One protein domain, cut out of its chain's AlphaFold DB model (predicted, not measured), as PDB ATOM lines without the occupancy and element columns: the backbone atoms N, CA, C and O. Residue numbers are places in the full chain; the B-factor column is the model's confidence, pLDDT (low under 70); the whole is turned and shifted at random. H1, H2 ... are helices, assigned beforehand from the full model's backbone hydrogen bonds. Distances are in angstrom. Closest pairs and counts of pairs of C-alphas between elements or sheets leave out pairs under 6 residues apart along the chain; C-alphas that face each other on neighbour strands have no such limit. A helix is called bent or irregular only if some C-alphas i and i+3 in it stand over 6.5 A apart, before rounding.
ATOM      1  N   PRO A 200     182.419 163.862 192.353       94.38
ATOM      2  CA  PRO A 200     182.644 165.304 192.412       94.38
ATOM      3  C   PRO A 200     182.934 165.956 191.062       94.38
ATOM      4  O   PRO A 200     182.550 167.107 190.865       94.38
ATOM      5  N   ALA A 201     183.616 165.259 190.148       94.56
ATOM      6  CA  ALA A 201     184.013 165.827 188.864       94.56
ATOM      7  C   ALA A 201     182.790 166.053 187.977       94.56
ATOM      8  O   ALA A 201     182.640 167.136 187.415       94.56
ATOM      9  N   THR A 202     181.875 165.086 187.928       92.25
ATOM     10  CA  THR A 202     180.593 165.244 187.236       92.25
ATOM     11  C   THR A 202     179.712 166.299 187.902       92.25
ATOM     12  O   THR A 202     179.210 167.191 187.220       92.25
ATOM     13  N   ALA A 203     179.565 166.264 189.231       92.38
ATOM     14  CA  ALA A 203     178.712 167.211 189.951       92.38
ATOM     15  C   ALA A 203     179.203 168.670 189.852       92.38
ATOM     16  O   ALA A 203     178.401 169.576 189.640       92.38
ATOM     17  N   PHE A 204     180.510 168.909 189.990       94.50
ATOM     18  CA  PHE A 204     181.092 170.251 189.894       94.50
ATOM     19  C   PHE A 204     181.279 170.696 188.436       94.50
ATOM     20  O   PHE A 204     181.075 171.865 188.111       94.50
ATOM     21  N   GLY A 205     181.643 169.770 187.545       92.56
ATOM     22  CA  GLY A 205     181.846 170.031 186.121       92.56
ATOM     23  C   GLY A 205     180.576 170.481 185.407       92.56
ATOM     24  O   GLY A 205     180.644 171.424 184.622       92.56
ATOM     25  N   GLY A 206     179.420 169.894 185.738       89.19
ATOM     26  CA  GLY A 206     178.129 170.319 185.183       89.19
ATOM     27  C   GLY A 206     177.803 171.793 185.460       89.19
ATOM     28  O   GLY A 206     177.294 172.490 184.589       89.19
ATOM     29  N   VAL A 207     178.182 172.318 186.635       88.88
ATOM     30  CA  VAL A 207     178.008 173.748 186.966       88.88
ATOM     31  C   VAL A 207     178.850 174.639 186.066       88.88
ATOM     32  O   VAL A 207     178.381 175.675 185.601       88.88
ATOM     33  N   ILE A 208     180.103 174.244 185.831       93.44
ATOM     34  CA  ILE A 208     181.026 174.997 184.979       93.44
ATOM     35  C   ILE A 208     180.504 175.024 183.539       93.44
ATOM     36  O   ILE A 208     180.503 176.090 182.928       93.44
ATOM     37  N   GLY A 209     180.038 173.876 183.030       90.19
ATOM     38  CA  GLY A 209     179.430 173.758 181.701       90.19
ATOM     39  C   GLY A 209     178.229 174.687 181.534       90.19
ATOM     40  O   GLY A 209     178.256 175.554 180.664       90.19
ATOM     41  N   SER A 210     177.268 174.618 182.460       91.75
ATOM     42  CA  SER A 210     176.050 175.441 182.417       91.75
ATOM     43  C   SER A 210     176.331 176.951 182.444       91.75
ATOM     44  O   SER A 210     175.635 177.729 181.791       91.75
ATOM     45  N   MET A 211     177.372 177.407 183.155       93.31
ATOM     46  CA  MET A 211     177.775 178.824 183.115       93.31
ATOM     47  C   MET A 211     178.417 179.224 181.779       93.31
ATOM     48  O   MET A 211     178.293 180.378 181.371       93.31
ATOM     49  N   GLY A 212     179.079 178.289 181.093       90.81
ATOM     50  CA  GLY A 212     179.599 178.488 179.739       90.81
ATOM     51  C   GLY A 212     178.494 178.559 178.680       90.81
ATOM     52  O   GLY A 212     178.513 179.458 177.838       90.81
ATOM     53  N   GLU A 213     177.496 177.678 178.771       90.06
ATOM     54  CA  GLU A 213     176.355 177.572 177.838       90.06
ATOM     55  C   GLU A 213     175.512 178.859 177.764       90.06
ATOM     56  O   GLU A 213     174.903 179.160 176.738       90.06
ATOM     57  N   GLN A 214     175.569 179.718 178.788       93.75
ATOM     58  CA  GLN A 214     174.904 181.029 178.773       93.75
ATOM     59  C   GLN A 214     175.322 181.917 177.593       93.75
ATOM     60  O   GLN A 214     174.535 182.757 177.145       93.75
ATOM     61  N   VAL A 215     176.556 181.762 177.096       96.75
ATOM     62  CA  VAL A 215     177.061 182.509 175.932       96.75
ATOM     63  C   VAL A 215     176.317 182.112 174.665       96.75
ATOM     64  O   VAL A 215     176.030 182.981 173.841       96.75
ATOM     65  N   GLU A 216     175.982 180.832 174.516       95.81
ATOM     66  CA  GLU A 216     175.221 180.336 173.374       95.81
ATOM     67  C   GLU A 216     173.811 180.932 173.375       95.81
ATOM     68  O   GLU A 216     173.438 181.587 172.399       95.81
ATOM     69  N   LYS A 217     173.092 180.840 174.506       96.06
ATOM     70  CA  LYS A 217     171.714 181.357 174.656       96.06
ATOM     71  C   LYS A 217     171.597 182.828 174.251       96.06
ATOM     72  O   LYS A 217     170.673 183.215 173.537       96.06
ATOM     73  N   ILE A 218     172.554 183.666 174.666       97.06
ATOM     74  CA  ILE A 218     172.564 185.077 174.258       97.06
ATOM     75  C   ILE A 218     173.080 185.293 172.837       97.06
ATOM     76  O   ILE A 218     172.636 186.227 172.184       97.06
ATOM     77  N   SER A 219     174.014 184.493 172.331       96.44
ATOM     78  CA  SER A 219     174.584 184.721 170.996       96.44
ATOM     79  C   SER A 219     173.611 184.324 169.885       96.44
ATOM     80  O   SER A 219     173.477 185.069 168.912       96.44
ATOM     81  N   LEU A 220     172.875 183.225 170.070       96.69
ATOM     82  CA  LEU A 220     171.877 182.713 169.126       96.69
ATOM     83  C   LEU A 220     170.628 183.598 169.003       96.69
ATOM     84  O   LEU A 220     169.927 183.564 167.993       96.69
ATOM     85  N   ALA A 221     170.386 184.504 169.955       95.69
ATOM     86  CA  ALA A 221     169.318 185.494 169.817       95.69
ATOM     87  C   ALA A 221     169.502 186.380 168.574       95.69
ATOM     88  O   ALA A 221     168.519 186.842 167.991       95.69
ATOM     89  N   ALA A 222     170.750 186.581 168.126       94.25
ATOM     90  CA  ALA A 222     171.070 187.382 166.946       94.25
ATOM     91  C   ALA A 222     170.402 186.873 165.661       94.25
ATOM     92  O   ALA A 222     170.060 187.662 164.778       94.25
ATOM     93  N   THR A 223     170.195 185.564 165.580       94.25
ATOM     94  CA  THR A 223     169.613 184.863 164.436       94.25
ATOM     95  C   THR A 223     168.190 184.374 164.706       94.25
ATOM     96  O   THR A 223     167.545 183.867 163.795       94.25
ATOM     97  N   GLY A 224     167.646 184.619 165.905       94.81
ATOM     98  CA  GLY A 224     166.338 184.101 166.323       94.81
ATOM     99  C   GLY A 224     166.370 182.625 166.721       94.81
ATOM    100  O   GLY A 224     165.331 181.972 166.683       94.81
ATOM    101  N   GLU A 225     167.555 182.126 167.074       96.62
ATOM    102  CA  GLU A 225     167.836 180.749 167.487       96.62
ATOM    103  C   GLU A 225     167.916 180.602 169.015       96.62
ATOM    104  O   GLU A 225     168.271 179.536 169.510       96.62
ATOM    105  N   ASP A 226     167.598 181.652 169.779       96.50
ATOM    106  CA  ASP A 226     167.684 181.611 171.237       96.50
ATOM    107  C   ASP A 226     166.739 180.585 171.878       96.50
ATOM    108  O   ASP A 226     165.833 180.051 171.237       96.50
ATOM    109  N   GLU A 227     166.998 180.295 173.153       97.62
ATOM    110  CA  GLU A 227     166.481 179.123 173.866       97.62
ATOM    111  C   GLU A 227     164.948 179.061 173.890       97.62
ATOM    112  O   GLU A 227     164.325 178.324 173.128       97.62
ATOM    113  N   SER A 228     164.310 179.919 174.688       98.31
ATOM    114  CA  SER A 228     162.851 180.035 174.773       98.31
ATOM    115  C   SER A 228     162.328 181.123 173.835       98.31
ATOM    116  O   SER A 228     161.735 182.129 174.263       98.31
ATOM    117  N   ARG A 229     162.603 180.958 172.537       98.12
ATOM    118  CA  ARG A 229     162.333 181.960 171.491       98.12
ATOM    119  C   ARG A 229     160.849 182.232 171.236       98.12
ATOM    120  O   ARG A 229     160.501 183.335 170.807       98.12
ATOM    121  N   TYR A 230     159.954 181.273 171.489       98.56
ATOM    122  CA  TYR A 230     158.520 181.445 171.207       98.56
ATOM    123  C   TYR A 230     157.784 182.086 172.386       98.56
ATOM    124  O   TYR A 230     156.967 182.989 172.191       98.56
ATOM    125  N   ALA A 231     158.098 181.650 173.606       98.44
ATOM    126  CA  ALA A 231     157.615 182.218 174.857       98.44
ATOM    127  C   ALA A 231     158.298 183.552 175.185       98.44
ATOM    128  O   ALA A 231     157.758 184.343 175.964       98.44
ATOM    129  N   GLN A 232     159.447 183.819 174.556       97.94
ATOM    130  CA  GLN A 232     160.294 184.988 174.770       97.94
ATOM    131  C   GLN A 232     160.795 185.058 176.220       97.94
ATOM    132  O   GLN A 232     160.746 186.121 176.848       97.94
ATOM    133  N   THR A 233     161.254 183.926 176.761       98.38
ATOM    134  CA  THR A 233     161.669 183.781 178.170       98.38
ATOM    135  C   THR A 233     163.134 183.392 178.364       98.38
ATOM    136  O   THR A 233     163.519 183.057 179.478       98.38
ATOM    137  N   THR A 234     163.981 183.515 177.337       98.56
ATOM    138  CA  THR A 234     165.406 183.140 177.405       98.56
ATOM    139  C   THR A 234     166.160 183.791 178.576       98.56
ATOM    140  O   THR A 234     167.044 183.185 179.164       98.56
ATOM    141  N   LEU A 235     165.810 185.010 179.010       98.69
ATOM    142  CA  LEU A 235     166.456 185.604 180.191       98.69
ATOM    143  C   LEU A 235     165.994 184.953 181.510       98.69
ATOM    144  O   LEU A 235     166.753 184.950 182.480       98.69
ATOM    145  N   ALA A 236     164.771 184.419 181.584       98.69
ATOM    146  CA  ALA A 236     164.348 183.606 182.726       98.69
ATOM    147  C   ALA A 236     165.115 182.282 182.791       98.69
ATOM    148  O   ALA A 236     165.517 181.895 183.889       98.69
ATOM    149  N   ASP A 237     165.391 181.665 181.644       98.56
ATOM    150  CA  ASP A 237     166.219 180.460 181.548       98.56
ATOM    151  C   ASP A 237     167.622 180.715 182.108       98.56
ATOM    152  O   ASP A 237     168.039 180.083 183.079       98.56
ATOM    153  N   MET A 238     168.284 181.774 181.628       98.62
ATOM    154  CA  MET A 238     169.615 182.170 182.110       98.62
ATOM    155  C   MET A 238     169.643 182.464 183.620       98.62
ATOM    156  O   MET A 238     170.626 182.192 184.317       98.62
ATOM    157  N   ARG A 239     168.558 183.029 184.170       98.56
ATOM    158  CA  ARG A 239     168.423 183.259 185.620       98.56
ATOM    159  C   ARG A 239     168.265 181.952 186.392       98.56
ATOM    160  O   ARG A 239     168.848 181.833 187.468       98.56
ATOM    161  N   ALA A 240     167.495 181.002 185.867       98.56
ATOM    162  CA  ALA A 240     167.323 179.686 186.471       98.56
ATOM    163  C   ALA A 240     168.633 178.882 186.428       98.56
ATOM    164  O   ALA A 240     169.011 178.302 187.447       98.56
ATOM    165  N   ASN A 241     169.393 178.953 185.332       98.31
ATOM    166  CA  ASN A 241     170.742 178.389 185.274       98.31
ATOM    167  C   ASN A 241     171.666 178.997 186.337       98.31
ATOM    168  O   ASN A 241     172.353 178.270 187.053       98.31
ATOM    169  N   LEU A 242     171.668 180.328 186.490       98.44
ATOM    170  CA  LEU A 242     172.482 181.001 187.508       98.44
ATOM    171  C   LEU A 242     172.090 180.584 188.932       98.44
ATOM    172  O   LEU A 242     172.961 180.370 189.778       98.44
ATOM    173  N   GLU A 243     170.787 180.472 189.203       98.31
ATOM    174  CA  GLU A 243     170.261 179.978 190.478       98.31
ATOM    175  C   GLU A 243     170.740 178.547 190.747       98.31
ATOM    176  O   GLU A 243     171.319 178.284 191.805       98.31
ATOM    177  N   GLY A 244     170.563 177.649 189.776       97.88
ATOM    178  CA  GLY A 244     170.979 176.253 189.853       97.88
ATOM    179  C   GLY A 244     172.476 176.085 190.063       97.88
ATOM    180  O   GLY A 244     172.905 175.440 191.024       97.88
ATOM    181  N   GLY A 245     173.277 176.756 189.238       97.25
ATOM    182  CA  GLY A 245     174.729 176.754 189.359       97.25
ATOM    183  C   GLY A 245     175.197 177.253 190.726       97.25
ATOM    184  O   GLY A 245     176.098 176.662 191.327       97.25
ATOM    185  N   ARG A 246     174.545 178.287 191.279       98.12
ATOM    186  CA  ARG A 246     174.850 178.783 192.630       98.12
ATOM    187  C   ARG A 246     174.492 177.757 193.704       98.12
ATOM    188  O   ARG A 246     175.295 177.558 194.613       98.12
ATOM    189  N   GLN A 247     173.332 177.102 193.624       97.75
ATOM    190  CA  GLN A 247     172.937 176.075 194.602       97.75
ATOM    191  C   GLN A 247     173.888 174.877 194.594       97.75
ATOM    192  O   GLN A 247     174.322 174.430 195.657       97.75
ATOM    193  N   ILE A 248     174.273 174.399 193.410       96.06
ATOM    194  CA  ILE A 248     175.225 173.293 193.294       96.06
ATOM    195  C   ILE A 248     176.601 173.730 193.816       96.06
ATOM    196  O   ILE A 248     177.203 173.004 194.602       96.06
ATOM    197  N   TYR A 249     177.077 174.938 193.494       97.69
ATOM    198  CA  TYR A 249     178.331 175.448 194.058       97.69
ATOM    199  C   TYR A 249     178.302 175.540 195.594       97.69
ATOM    200  O   TYR A 249     179.270 175.163 196.258       97.69
ATOM    201  N   LEU A 250     177.187 175.983 196.185       97.75
ATOM    202  CA  LEU A 250     177.030 176.073 197.641       97.75
ATOM    203  C   LEU A 250     177.172 174.714 198.346       97.75
ATOM    204  O   LEU A 250     177.617 174.684 199.493       97.75
ATOM    205  N   ALA A 251     176.877 173.598 197.672       97.56
ATOM    206  CA  ALA A 251     177.157 172.260 198.200       97.56
ATOM    207  C   ALA A 251     178.663 172.009 198.400       97.56
ATOM    208  O   ALA A 251     179.062 171.349 199.359       97.56
ATOM    209  N   PHE A 252     179.506 172.570 197.528       97.81
ATOM    210  CA  PHE A 252     180.966 172.457 197.586       97.81
ATOM    211  C   PHE A 252     181.634 173.571 198.396       97.81
ATOM    212  O   PHE A 252     182.776 173.405 198.831       97.81
ATOM    213  N   GLN A 253     180.948 174.692 198.634       97.56
ATOM    214  CA  GLN A 253     181.510 175.859 199.318       97.56
ATOM    215  C   GLN A 253     182.239 175.516 200.633       97.56
ATOM    216  O   GLN A 253     183.353 176.009 200.816       97.56
ATOM    217  N   PRO A 254     181.698 174.695 201.561       97.31
ATOM    218  CA  PRO A 254     182.415 174.372 202.796       97.31
ATOM    219  C   PRO A 254     183.770 173.698 202.540       97.31
ATOM    220  O   PRO A 254     184.747 174.000 203.226       97.31
ATOM    221  N   TRP A 255     183.834 172.823 201.531       96.69
ATOM    222  CA  TRP A 255     185.053 172.130 201.129       96.69
ATOM    223  C   TRP A 255     186.062 173.099 200.504       96.69
ATOM    224  O   TRP A 255     187.219 173.137 200.935       96.69
ATOM    225  N   VAL A 256     185.608 173.944 199.572       97.88
ATOM    226  CA  VAL A 256     186.434 174.971 198.915       97.88
ATOM    227  C   VAL A 256     186.976 175.965 199.937       97.88
ATOM    228  O   VAL A 256     188.186 176.166 200.006       97.88
ATOM    229  N   ARG A 257     186.129 176.531 200.806       96.88
ATOM    230  CA  ARG A 257     186.547 177.516 201.819       96.88
ATOM    231  C   ARG A 257     187.586 176.976 202.799       96.88
ATOM    232  O   ARG A 257     188.398 177.752 203.295       96.88
ATOM    233  N   ALA A 258     187.562 175.676 203.097       96.31
ATOM    234  CA  ALA A 258     188.542 175.051 203.980       96.31
ATOM    235  C   ALA A 258     189.947 174.945 203.350       96.31
ATOM    236  O   ALA A 258     190.929 174.907 204.091       96.31
ATOM    237  N   HIS A 259     190.044 174.922 202.015       96.81
ATOM    238  CA  HIS A 259     191.301 174.713 201.280       96.81
ATOM    239  C   HIS A 259     191.791 175.963 200.531       96.81
ATOM    240  O   HIS A 259     192.997 176.144 200.364       96.81
ATOM    241  N   GLY A 260     190.881 176.841 200.114       95.69
ATOM    242  CA  GLY A 260     191.165 178.059 199.358       95.69
ATOM    243  C   GLY A 260     190.035 179.082 199.498       95.69
ATOM    244  O   GLY A 260     189.210 179.192 198.592       95.69
ATOM    245  N   PRO A 261     189.967 179.835 200.612       96.81
ATOM    246  CA  PRO A 261     188.907 180.819 200.839       96.81
ATOM    247  C   PRO A 261     188.885 181.935 199.789       96.81
ATOM    248  O   PRO A 261     187.807 182.389 199.424       96.81
ATOM    249  N   GLU A 262     190.037 182.327 199.240       96.38
ATOM    250  CA  GLU A 262     190.105 183.319 198.164       96.38
ATOM    251  C   GLU A 262     189.429 182.822 196.876       96.38
ATOM    252  O   GLU A 262     188.831 183.613 196.153       96.38
ATOM    253  N   ALA A 263     189.478 181.513 196.594       95.94
ATOM    254  CA  ALA A 263     188.793 180.943 195.436       95.94
ATOM    255  C   ALA A 263     187.263 180.982 195.602       95.94
ATOM    256  O   ALA A 263     186.554 181.226 194.630       95.94
ATOM    257  N   ASP A 264     186.751 180.782 196.822       97.69
ATOM    258  CA  ASP A 264     185.319 180.953 197.112       97.69
ATOM    259  C   ASP A 264     184.873 182.411 197.008       97.69
ATOM    260  O   ASP A 264     183.836 182.687 196.407       97.69
ATOM    261  N   ASP A 265     185.680 183.348 197.509       97.81
ATOM    262  CA  ASP A 265     185.374 184.775 197.404       97.81
ATOM    263  C   ASP A 265     185.271 185.223 195.925       97.81
ATOM    264  O   ASP A 265     184.359 185.977 195.572       97.81
ATOM    265  N   GLU A 266     186.140 184.721 195.037       98.00
ATOM    266  CA  GLU A 266     186.080 185.013 193.593       98.00
ATOM    267  C   GLU A 266     184.866 184.373 192.899       98.00
ATOM    268  O   GLU A 266     184.207 185.029 192.086       98.00
ATOM    269  N   VAL A 267     184.509 183.128 193.241       98.06
ATOM    270  CA  VAL A 267     183.293 182.489 192.703       98.06
ATOM    271  C   VAL A 267     182.043 183.254 193.139       98.06
ATOM    272  O   VAL A 267     181.185 183.567 192.309       98.06
ATOM    273  N   ALA A 268     181.947 183.617 194.421       98.31
ATOM    274  CA  ALA A 268     180.840 184.417 194.936       98.31
ATOM    275  C   ALA A 268     180.735 185.767 194.206       98.31
ATOM    276  O   ALA A 268     179.641 186.163 193.795       98.31
ATOM    277  N   ALA A 269     181.869 186.435 193.975       98.38
ATOM    278  CA  ALA A 269     181.911 187.686 193.227       98.38
ATOM    279  C   ALA A 269     181.448 187.517 191.768       98.38
ATOM    280  O   ALA A 269     180.737 188.387 191.262       98.38
ATOM    281  N   GLY A 270     181.812 186.424 191.092       98.38
ATOM    282  CA  GLY A 270     181.355 186.134 189.729       98.38
ATOM    283  C   GLY A 270     179.848 185.930 189.640       98.38
ATOM    284  O   GLY A 270     179.182 186.585 188.832       98.38
ATOM    285  N   PHE A 271     179.284 185.123 190.543       98.56
ATOM    286  CA  PHE A 271     177.836 184.959 190.615       98.56
ATOM    287  C   PHE A 271     177.114 186.286 190.887       98.56
ATOM    288  O   PHE A 271     176.078 186.557 190.284       98.56
ATOM    289  N   ASP A 272     177.649 187.132 191.770       98.62
ATOM    290  CA  ASP A 272     177.046 188.430 192.091       98.62
ATOM    291  C   ASP A 272     177.096 189.411 190.908       98.62
ATOM    292  O   ASP A 272     176.191 190.235 190.747       98.62
ATOM    293  N   ARG A 273     178.116 189.323 190.043       98.56
ATOM    294  CA  ARG A 273     178.196 190.135 188.819       98.56
ATOM    295  C   ARG A 273     177.164 189.713 187.774       98.56
ATOM    296  O   ARG A 273     176.568 190.600 187.158       98.56
ATOM    297  N   LEU A 274     176.932 188.411 187.590       98.38
ATOM    298  CA  LEU A 274     175.860 187.916 186.715       98.38
ATOM    299  C   LEU A 274     174.476 188.237 187.283       98.38
ATOM    300  O   LEU A 274     173.646 188.787 186.562       98.38
ATOM    301  N   ASP A 275     174.258 188.008 188.579       98.44
ATOM    302  CA  ASP A 275     172.995 188.331 189.255       98.44
ATOM    303  C   ASP A 275     172.651 189.820 189.100       98.44
ATOM    304  O   ASP A 275     171.540 190.179 188.706       98.44
ATOM    305  N   ALA A 276     173.631 190.705 189.305       98.50
ATOM    306  CA  ALA A 276     173.448 192.139 189.102       98.50
ATOM    307  C   ALA A 276     173.122 192.500 187.643       98.50
ATOM    308  O   ALA A 276     172.317 193.404 187.404       98.50
ATOM    309  N   ALA A 277     173.727 191.819 186.666       98.25
ATOM    310  CA  ALA A 277     173.469 192.069 185.251       98.25
ATOM    311  C   ALA A 277     172.074 191.596 184.825       98.25
ATOM    312  O   ALA A 277     171.348 192.357 184.183       98.25
ATOM    313  N   TYR A 278     171.660 190.398 185.242       98.25
ATOM    314  CA  TYR A 278     170.321 189.873 184.970       98.25
ATOM    315  C   TYR A 278     169.238 190.654 185.722       98.25
ATOM    316  O   TYR A 278     168.170 190.927 185.167       98.25
ATOM    317  N   GLY A 279     169.506 191.058 186.966       97.50
ATOM    318  CA  GLY A 279     168.590 191.832 187.805       97.50
ATOM    319  C   GLY A 279     168.415 193.292 187.370       97.50
ATOM    320  O   GLY A 279     167.446 193.939 187.766       97.50
ATOM    321  N   ALA A 280     169.321 193.824 186.543       96.94
ATOM    322  CA  ALA A 280     169.186 195.155 185.951       96.94
ATOM    323  C   ALA A 280     168.163 195.208 184.800       96.94
ATOM    324  O   ALA A 280     167.771 196.299 184.375       96.94
ATOM    325  N   LEU A 281     167.740 194.050 184.290       97.44
ATOM    326  CA  LEU A 281     166.818 193.914 183.169       97.44
ATOM    327  C   LEU A 281     165.402 193.610 183.667       97.44
ATOM    328  O   LEU A 281     165.204 192.840 184.605       97.44
ATOM    329  N   SER A 282     164.400 194.223 183.040       94.50
ATOM    330  CA  SER A 282     162.991 193.999 183.369       94.50
ATOM    331  C   SER A 282     162.381 192.895 182.517       94.50
ATOM    332  O   SER A 282     162.594 192.881 181.308       94.50
ATOM    333  N   GLY A 283     161.521 192.075 183.122       96.25
ATOM    334  CA  GLY A 283     160.867 190.964 182.431       96.25
ATOM    335  C   GLY A 283     161.819 189.799 182.179       96.25
ATOM    336  O   GLY A 283     162.923 189.771 182.729       96.25
ATOM    337  N   ASP A 284     161.356 188.855 181.365       97.50
ATOM    338  CA  ASP A 284     161.967 187.532 181.181       97.50
ATOM    339  C   ASP A 284     162.544 187.318 179.777       97.50
ATOM    340  O   ASP A 284     163.175 186.301 179.513       97.50
ATOM    341  N   SER A 285     162.382 188.295 178.886       97.00
ATOM    342  CA  SER A 285     162.971 188.279 177.548       97.00
ATOM    343  C   SER A 285     164.370 188.886 177.554       97.00
ATOM    344  O   SER A 285     164.666 189.804 178.330       97.00
ATOM    345  N   LEU A 286     165.213 188.438 176.624       97.62
ATOM    346  CA  LEU A 286     166.450 189.146 176.311       97.62
ATOM    347  C   LEU A 286     166.146 190.583 175.847       97.62
ATOM    348  O   LEU A 286     165.094 190.845 175.252       97.62
ATOM    349  N   PRO A 287     167.055 191.548 176.091       97.06
ATOM    350  CA  PRO A 287     166.943 192.863 175.478       97.06
ATOM    351  C   PRO A 287     166.904 192.745 173.944       97.06
ATOM    352  O   PRO A 287     167.502 191.820 173.401       97.06
ATOM    353  N   PRO A 288     166.277 193.688 173.219       95.25
ATOM    354  CA  PRO A 288     166.258 193.640 171.761       95.25
ATOM    355  C   PRO A 288     167.669 193.587 171.170       95.25
ATOM    356  O   PRO A 288     168.519 194.418 171.510       95.25
ATOM    357  N   VAL A 289     167.883 192.634 170.266       95.44
ATOM    358  CA  VAL A 289     169.121 192.495 169.501       95.44
ATOM    359  C   VAL A 289     169.294 193.728 168.600       95.44
ATOM    360  O   VAL A 289     168.360 194.090 167.875       95.44
ATOM    361  N   PRO A 290     170.458 194.398 168.620       95.44
ATOM    362  CA  PRO A 290     170.762 195.481 167.689       95.44
ATOM    363  C   PRO A 290     170.770 195.006 166.227       95.44
ATOM    364  O   PRO A 290     171.207 193.898 165.923       95.44
ATOM    365  N   GLU A 291     170.331 195.856 165.298       91.62
ATOM    366  CA  GLU A 291     170.384 195.542 163.865       91.62
ATOM    367  C   GLU A 291     171.831 195.280 163.415       91.62
ATOM    368  O   GLU A 291     172.742 196.033 163.759       91.62
ATOM    369  N   GLY A 292     172.045 194.208 162.646       90.12
ATOM    370  CA  GLY A 292     173.375 193.826 162.163       90.12
ATOM    371  C   GLY A 292     174.318 193.302 163.249       90.12
ATOM    372  O   GLY A 292     175.525 193.256 163.017       90.12
ATOM    373  N   TRP A 293     173.805 192.931 164.428       95.00
ATOM    374  CA  TRP A 293     174.616 192.320 165.476       95.00
ATOM    375  C   TRP A 293     175.282 191.029 164.984       95.00
ATOM    376  O   TRP A 293     174.615 190.127 164.485       95.00
ATOM    377  N   ASN A 294     176.596 190.939 165.179       93.62
ATOM    378  CA  ASN A 294     177.385 189.733 164.981       93.62
ATOM    379  C   ASN A 294     178.086 189.410 166.313       93.62
ATOM    380  O   ASN A 294     178.908 190.218 166.744       93.62
ATOM    381  N   PRO A 295     177.779 188.287 166.986       91.38
ATOM    382  CA  PRO A 295     178.428 187.944 168.251       91.38
ATOM    383  C   PRO A 295     179.940 187.684 168.107       91.38
ATOM    384  O   PRO A 295     180.673 187.924 169.064       91.38
ATOM    385  N   ASP A 296     180.426 187.286 166.927       91.06
ATOM    386  CA  ASP A 296     181.859 187.041 166.683       91.06
ATOM    387  C   ASP A 296     182.652 188.333 166.426       91.06
ATOM    388  O   ASP A 296     183.854 188.414 166.683       91.06
ATOM    389  N   GLU A 297     181.977 189.363 165.911       93.00
ATOM    390  CA  GLU A 297     182.558 190.673 165.608       93.00
ATOM    391  C   GLU A 297     181.546 191.786 165.943       93.00
ATOM    392  O   GLU A 297     180.973 192.408 165.040       93.00
ATOM    393  N   PRO A 298     181.265 192.033 167.238       91.69
ATOM    394  CA  PRO A 298     180.226 192.975 167.629       91.69
ATOM    395  C   PRO A 298     180.640 194.413 167.308       91.69
ATOM    396  O   PRO A 298     181.736 194.855 167.664       91.69
ATOM    397  N   ASP A 299     179.737 195.172 166.679       92.00
ATOM    398  CA  ASP A 299     179.958 196.595 166.402       92.00
ATOM    399  C   ASP A 299     180.147 197.363 167.727       92.00
ATOM    400  O   ASP A 299     179.242 197.357 168.575       92.00
ATOM    401  N   PRO A 300     181.279 198.073 167.921       93.94
ATOM    402  CA  PRO A 300     181.514 198.886 169.111       93.94
ATOM    403  C   PRO A 300     180.389 199.880 169.431       93.94
ATOM    404  O   PRO A 300     180.180 200.199 170.601       93.94
ATOM    405  N   ALA A 301     179.644 200.351 168.427       94.06
ATOM    406  CA  ALA A 301     178.510 201.254 168.614       94.06
ATOM    407  C   ALA A 301     177.334 200.615 169.378       94.06
ATOM    408  O   ALA A 301     176.516 201.330 169.959       94.06
ATOM    409  N   HIS A 302     177.241 199.282 169.394       94.62
ATOM    410  CA  HIS A 302     176.142 198.539 170.015       94.62
ATOM    411  C   HIS A 302     176.472 197.999 171.415       94.62
ATOM    412  O   HIS A 302     175.560 197.609 172.149       94.62
ATOM    413  N   LEU A 303     177.747 198.021 171.823       95.25
ATOM    414  CA  LEU A 303     178.204 197.489 173.115       95.25
ATOM    415  C   LEU A 303     177.617 198.247 174.315       95.25
ATOM    416  O   LEU A 303     177.257 197.645 175.323       95.25
ATOM    417  N   ASP A 304     177.401 199.555 174.173       95.44
ATOM    418  CA  ASP A 304     176.754 200.376 175.201       95.44
ATOM    419  C   ASP A 304     175.221 200.183 175.256       95.44
ATOM    420  O   ASP A 304     174.532 200.813 176.065       95.44
ATOM    421  N   GLY A 305     174.641 199.325 174.412       95.69
ATOM    422  CA  GLY A 305     173.232 198.937 174.467       95.69
ATOM    423  C   GLY A 305     172.922 197.983 175.626       95.69
ATOM    424  O   GLY A 305     173.814 197.416 176.249       95.69
ATOM    425  N   ALA A 306     171.637 197.780 175.939       96.94
ATOM    426  CA  ALA A 306     171.239 196.810 176.967       96.94
ATOM    427  C   ALA A 306     171.666 195.378 176.601       96.94
ATOM    428  O   ALA A 306     172.230 194.688 177.444       96.94
ATOM    429  N   TYR A 307     171.456 194.984 175.341       97.44
ATOM    430  CA  TYR A 307     171.897 193.697 174.810       97.44
ATOM    431  C   TYR A 307     173.424 193.575 174.802       97.44
ATOM    432  O   TYR A 307     173.962 192.633 175.369       97.44
ATOM    433  N   GLY A 308     174.126 194.577 174.255       97.69
ATOM    434  CA  GLY A 308     175.590 194.589 174.196       97.69
ATOM    435  C   GLY A 308     176.248 194.463 175.570       97.69
ATOM    436  O   GLY A 308     177.115 193.616 175.755       97.69
ATOM    437  N   ARG A 309     175.768 195.211 176.574       97.75
ATOM    438  CA  ARG A 309     176.263 195.091 177.955       97.75
ATOM    439  C   ARG A 309     175.998 193.722 178.571       97.75
ATOM    440  O   ARG A 309     176.841 193.239 179.327       97.75
ATOM    441  N   LEU A 310     174.831 193.133 178.304       98.38
ATOM    442  CA  LEU A 310     174.501 191.795 178.790       98.38
ATOM    443  C   LEU A 310     175.433 190.762 178.149       98.38
ATOM    444  O   LEU A 310     176.072 190.014 178.879       98.38
ATOM    445  N   TRP A 311     175.580 190.793 176.823       98.00
ATOM    446  CA  TRP A 311     176.485 189.921 176.072       98.00
ATOM    447  C   TRP A 311     177.923 190.044 176.578       98.00
ATOM    448  O   TRP A 311     178.519 189.048 176.969       98.00
ATOM    449  N   GLN A 312     178.453 191.266 176.711       97.31
ATOM    450  CA  GLN A 312     179.804 191.483 177.239       97.31
ATOM    451  C   GLN A 312     179.980 190.906 178.642       97.31
ATOM    452  O   GLN A 312     181.033 190.348 178.945       97.31
ATOM    453  N   ARG A 313     178.975 191.061 179.515       98.19
ATOM    454  CA  ARG A 313     179.038 190.504 180.863       98.19
ATOM    455  C   ARG A 313     179.032 188.980 180.816       98.19
ATOM    456  O   ARG A 313     179.899 188.387 181.436       98.19
ATOM    457  N   VAL A 314     178.086 188.370 180.109       98.06
ATOM    458  CA  VAL A 314     177.965 186.908 180.032       98.06
ATOM    459  C   VAL A 314     179.240 186.300 179.445       98.06
ATOM    460  O   VAL A 314     179.849 185.455 180.091       98.06
ATOM    461  N   SER A 315     179.733 186.826 178.319       97.31
ATOM    462  CA  SER A 315     180.986 186.377 177.698       97.31
ATOM    463  C   SER A 315     182.197 186.540 178.622       97.31
ATOM    464  O   SER A 315     183.039 185.651 178.698       97.31
ATOM    465  N   ALA A 316     182.288 187.647 179.370       97.75
ATOM    466  CA  ALA A 316     183.395 187.867 180.301       97.75
ATOM    467  C   ALA A 316     183.370 186.922 181.513       97.75
ATOM    468  O   ALA A 316     184.429 186.602 182.045       97.75
ATOM    469  N   GLU A 317     182.191 186.501 181.978       98.38
ATOM    470  CA  GLU A 317     182.059 185.567 183.106       98.38
ATOM    471  C   GLU A 317     182.198 184.100 182.680       98.38
ATOM    472  O   GLU A 317     182.561 183.263 183.508       98.38
ATOM    473  N   ALA A 318     181.965 183.805 181.399       97.06
ATOM    474  CA  ALA A 318     182.122 182.482 180.808       97.06
ATOM    475  C   ALA A 318     183.561 182.157 180.362       97.06
ATOM    476  O   ALA A 318     183.874 180.992 180.136       97.06
ATOM    477  N   ASP A 319     184.443 183.156 180.243       96.19
ATOM    478  CA  ASP A 319     185.830 182.978 179.792       96.19
ATOM    479  C   ASP A 319     186.631 182.058 180.745       96.19
ATOM    480  O   ASP A 319     186.939 182.474 181.866       96.19
ATOM    481  N   PRO A 320     187.017 180.833 180.340       94.44
ATOM    482  CA  PRO A 320     187.723 179.897 181.216       94.44
ATOM    483  C   PRO A 320     189.183 180.283 181.491       94.44
ATOM    484  O   PRO A 320     189.758 179.799 182.474       94.44
ATOM    485  N   ASP A 321     189.775 181.140 180.655       93.62
ATOM    486  CA  ASP A 321     191.173 181.564 180.744       93.62
ATOM    487  C   ASP A 321     191.344 182.825 181.608       93.62
ATOM    488  O   ASP A 321     192.445 183.127 182.084       93.62
ATOM    489  N   SER A 322     190.255 183.554 181.860       95.06
ATOM    490  CA  SER A 322     190.241 184.708 182.756       95.06
ATOM    491  C   SER A 322     190.149 184.263 184.221       95.06
ATOM    492  O   SER A 322     189.122 183.747 184.649       95.06
ATOM    493  N   PRO A 323     191.161 184.522 185.070       87.50
ATOM    494  CA  PRO A 323     191.107 184.137 186.484       87.50
ATOM    495  C   PRO A 323     190.066 184.931 187.286       87.50
ATOM    496  O   PRO A 323     189.781 184.581 188.426       87.50
ATOM    497  N   THR A 324     189.539 186.014 186.710       89.00
ATOM    498  CA  THR A 324     188.530 186.874 187.335       89.00
ATOM    499  C   THR A 324     187.120 186.606 186.827       89.00
ATOM    500  O   THR A 324     186.204 187.256 187.316       89.00
ATOM    501  N   SER A 325     186.921 185.726 185.841       98.06
ATOM    502  CA  SER A 325     185.584 185.304 185.403       98.06
ATOM    503  C   SER A 325     184.980 184.297 186.389       98.06
ATOM    504  O   SER A 325     185.708 183.660 187.154       98.06
ATOM    505  N   LEU A 326     183.660 184.113 186.362       98.31
ATOM    506  CA  LEU A 326     183.002 183.063 187.140       98.31
ATOM    507  C   LEU A 326     183.522 181.663 186.777       98.31
ATOM    508  O   LEU A 326     183.903 180.910 187.673       98.31
ATOM    509  N   VAL A 327     183.584 181.322 185.486       97.62
ATOM    510  CA  VAL A 327     184.058 180.008 185.017       97.62
ATOM    511  C   VAL A 327     185.519 179.778 185.417       97.62
ATOM    512  O   VAL A 327     185.853 178.728 185.969       97.62
ATOM    513  N   GLY A 328     186.397 180.762 185.221       97.00
ATOM    514  CA  GLY A 328     187.801 180.677 185.619       97.00
ATOM    515  C   GLY A 328     187.980 180.545 187.135       97.00
ATOM    516  O   GLY A 328     188.787 179.725 187.594       97.00
ATOM    517  N   ALA A 329     187.179 181.273 187.921       97.56
ATOM    518  CA  ALA A 329     187.147 181.160 189.378       97.56
ATOM    519  C   ALA A 329     186.648 179.781 189.837       97.56
ATOM    520  O   ALA A 329     187.264 179.174 190.712       97.56
ATOM    521  N   MET A 330     185.607 179.221 189.212       97.31
ATOM    522  CA  MET A 330     185.137 177.862 189.507       97.31
ATOM    523  C   MET A 330     186.206 176.815 189.187       97.31
ATOM    524  O   MET A 330     186.452 175.917 189.990       97.31
ATOM    525  N   ARG A 331     186.919 176.951 188.065       96.81
ATOM    526  CA  ARG A 331     188.048 176.064 187.735       96.81
ATOM    527  C   ARG A 331     189.179 176.186 188.757       96.81
ATOM    528  O   ARG A 331     189.827 175.191 189.079       96.81
ATOM    529  N   ALA A 332     189.430 177.384 189.289       96.12
ATOM    530  CA  ALA A 332     190.366 177.574 190.396       96.12
ATOM    531  C   ALA A 332     189.867 176.921 191.692       96.12
ATOM    532  O   ALA A 332     190.651 176.244 192.357       96.12
ATOM    533  N   ALA A 333     188.576 177.057 192.003       97.19
ATOM    534  CA  ALA A 333     187.935 176.413 193.140       97.19
ATOM    535  C   ALA A 333     188.048 174.883 193.057       97.19
ATOM    536  O   ALA A 333     188.463 174.263 194.027       97.19
ATOM    537  N   ALA A 334     187.797 174.276 191.894       97.19
ATOM    538  CA  ALA A 334     187.965 172.836 191.697       97.19
ATOM    539  C   ALA A 334     189.413 172.372 191.940       97.19
ATOM    540  O   ALA A 334     189.640 171.355 192.592       97.19
ATOM    541  N   ARG A 335     190.408 173.153 191.489       96.75
ATOM    542  CA  ARG A 335     191.831 172.844 191.714       96.75
ATOM    543  C   ARG A 335     192.228 172.863 193.189       96.75
ATOM    544  O   ARG A 335     193.065 172.057 193.570       96.75
ATOM    545  N   VAL A 336     191.677 173.761 194.014       97.12
ATOM    546  CA  VAL A 336     192.050 173.816 195.446       97.12
ATOM    547  C   VAL A 336     191.490 172.647 196.258       97.12
ATOM    548  O   VAL A 336     191.991 172.382 197.346       97.12
ATOM    549  N   ILE A 337     190.482 171.946 195.731       96.81
ATOM    550  CA  ILE A 337     189.898 170.735 196.325       96.81
ATOM    551  C   ILE A 337     190.244 169.458 195.540       96.81
ATOM    552  O   ILE A 337     189.619 168.427 195.753       96.81
ATOM    553  N   ASP A 338     191.223 169.520 194.630       96.19
ATOM    554  CA  ASP A 338     191.680 168.391 193.805       96.19
ATOM    555  C   ASP A 338     190.570 167.690 192.981       96.19
ATOM    556  O   ASP A 338     190.699 166.519 192.616       96.19
ATOM    557  N   VAL A 339     189.494 168.405 192.626       96.06
ATOM    558  CA  VAL A 339     188.440 167.893 191.735       96.06
ATOM    559  C   VAL A 339     188.876 168.083 190.275       96.06
ATOM    560  O   VAL A 339     189.083 169.221 189.838       96.06
ATOM    561  N   PRO A 340     189.034 167.002 189.487       93.62
ATOM    562  CA  PRO A 340     189.473 167.112 188.104       93.62
ATOM    563  C   PRO A 340     188.337 167.647 187.227       93.62
ATOM    564  O   PRO A 340     187.286 167.030 187.120       93.62
ATOM    565  N   ILE A 341     188.574 168.774 186.557       90.69
ATOM    566  CA  ILE A 341     187.660 169.341 185.559       90.69
ATOM    567  C   ILE A 341     188.291 169.176 184.182       90.69
ATOM    568  O   ILE A 341     189.504 169.356 184.027       90.69
ATOM    569  N   ALA A 342     187.475 168.820 183.190       79.56
ATOM    570  CA  ALA A 342     187.918 168.741 181.806       79.56
ATOM    571  C   ALA A 342     188.532 170.084 181.335       79.56
ATOM    572  O   ALA A 342     188.205 171.140 181.892       79.56
ATOM    573  N   PRO A 343     189.469 170.058 180.367       64.19
ATOM    574  CA  PRO A 343     190.091 171.257 179.807       64.19
ATOM    575  C   PRO A 343     189.097 172.308 179.322       64.19
ATOM    576  O   PRO A 343     187.981 171.947 178.909       64.19
TER     577      PRO A 343
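AT A GLANCE: This is residues 200 to 343 of the 343 residues of the protein "EfeM/EfeO family lipoprotein" of Sandaracinaceae bacterium (UniProt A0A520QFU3). This is an elongated bundle of four columns side by side: the long helices H1, H2 and H3 make three, and H5 with H6, nearly in line one after the other, makes the fourth. At one end of the bundle, the unnamed residues 280 to 299 lead to the short H4 near the beginning of H5. The printed part has 144 residues with six named helices, H1 to H6 in chain order, and no named strand; the class is all helix. It is compact, with a radius of gyration of the C-alphas of 15.5 A and spans of 48 by 29 by 26 A.

HOW THE PARTS SIT: Begin with H2, residues 234 to 259, irregular where C-alphas 251 and 254 are 7.3 A apart, with a kink of 57 degrees near residue 252. It forms helical hairpins with H1, residues 200 to 223, closest C-alphas Val 207 and Gly 245 at 5.1 A, and with H3, residues 261 to 279, closest Arg 257 and Asp 264 at 6.0 A. H1 and H3 are apart. H6, residues 326 to 336, touches H3 residues 263 to 271 alone, closest C-alphas Gly 270 and Leu 326 at 4.3 A, at a shallow tilt of 20 degrees, opposite ways. H5, residues 306 to 318, touches H1 residues 211 to 219 alone, closest C-alphas Gly 212 and Ala 318 at 4.8 A. H4, residues 300 to 303, only just touches H5, with 3 pairs of C-alphas within 8 A, only at the corner. O i to N i+4 pairs are within hydrogen-bond range throughout H3, H5 and H6, in 13 of 20 in H1 and 18 of 22 in H2; H4 is too short for one.

IN THESE COORDINATES: Find C-alpha 200 at (182.644, 165.304, 192.412); from there H1 runs 36.5 A. H2 spans 36.2 A, H3 26.5 A and H5 18.4 A; H6 runs 15.4 A to C-alpha 336 at (192.050, 173.816, 195.446).

THE WHOLE: The C-alphas farthest apart, of Ala 258 and Glu 291, are 48.6 A apart. The printed part has no cut, and the link from H3 to H4 is long. Look for low confidence at residue 343, the chain's last.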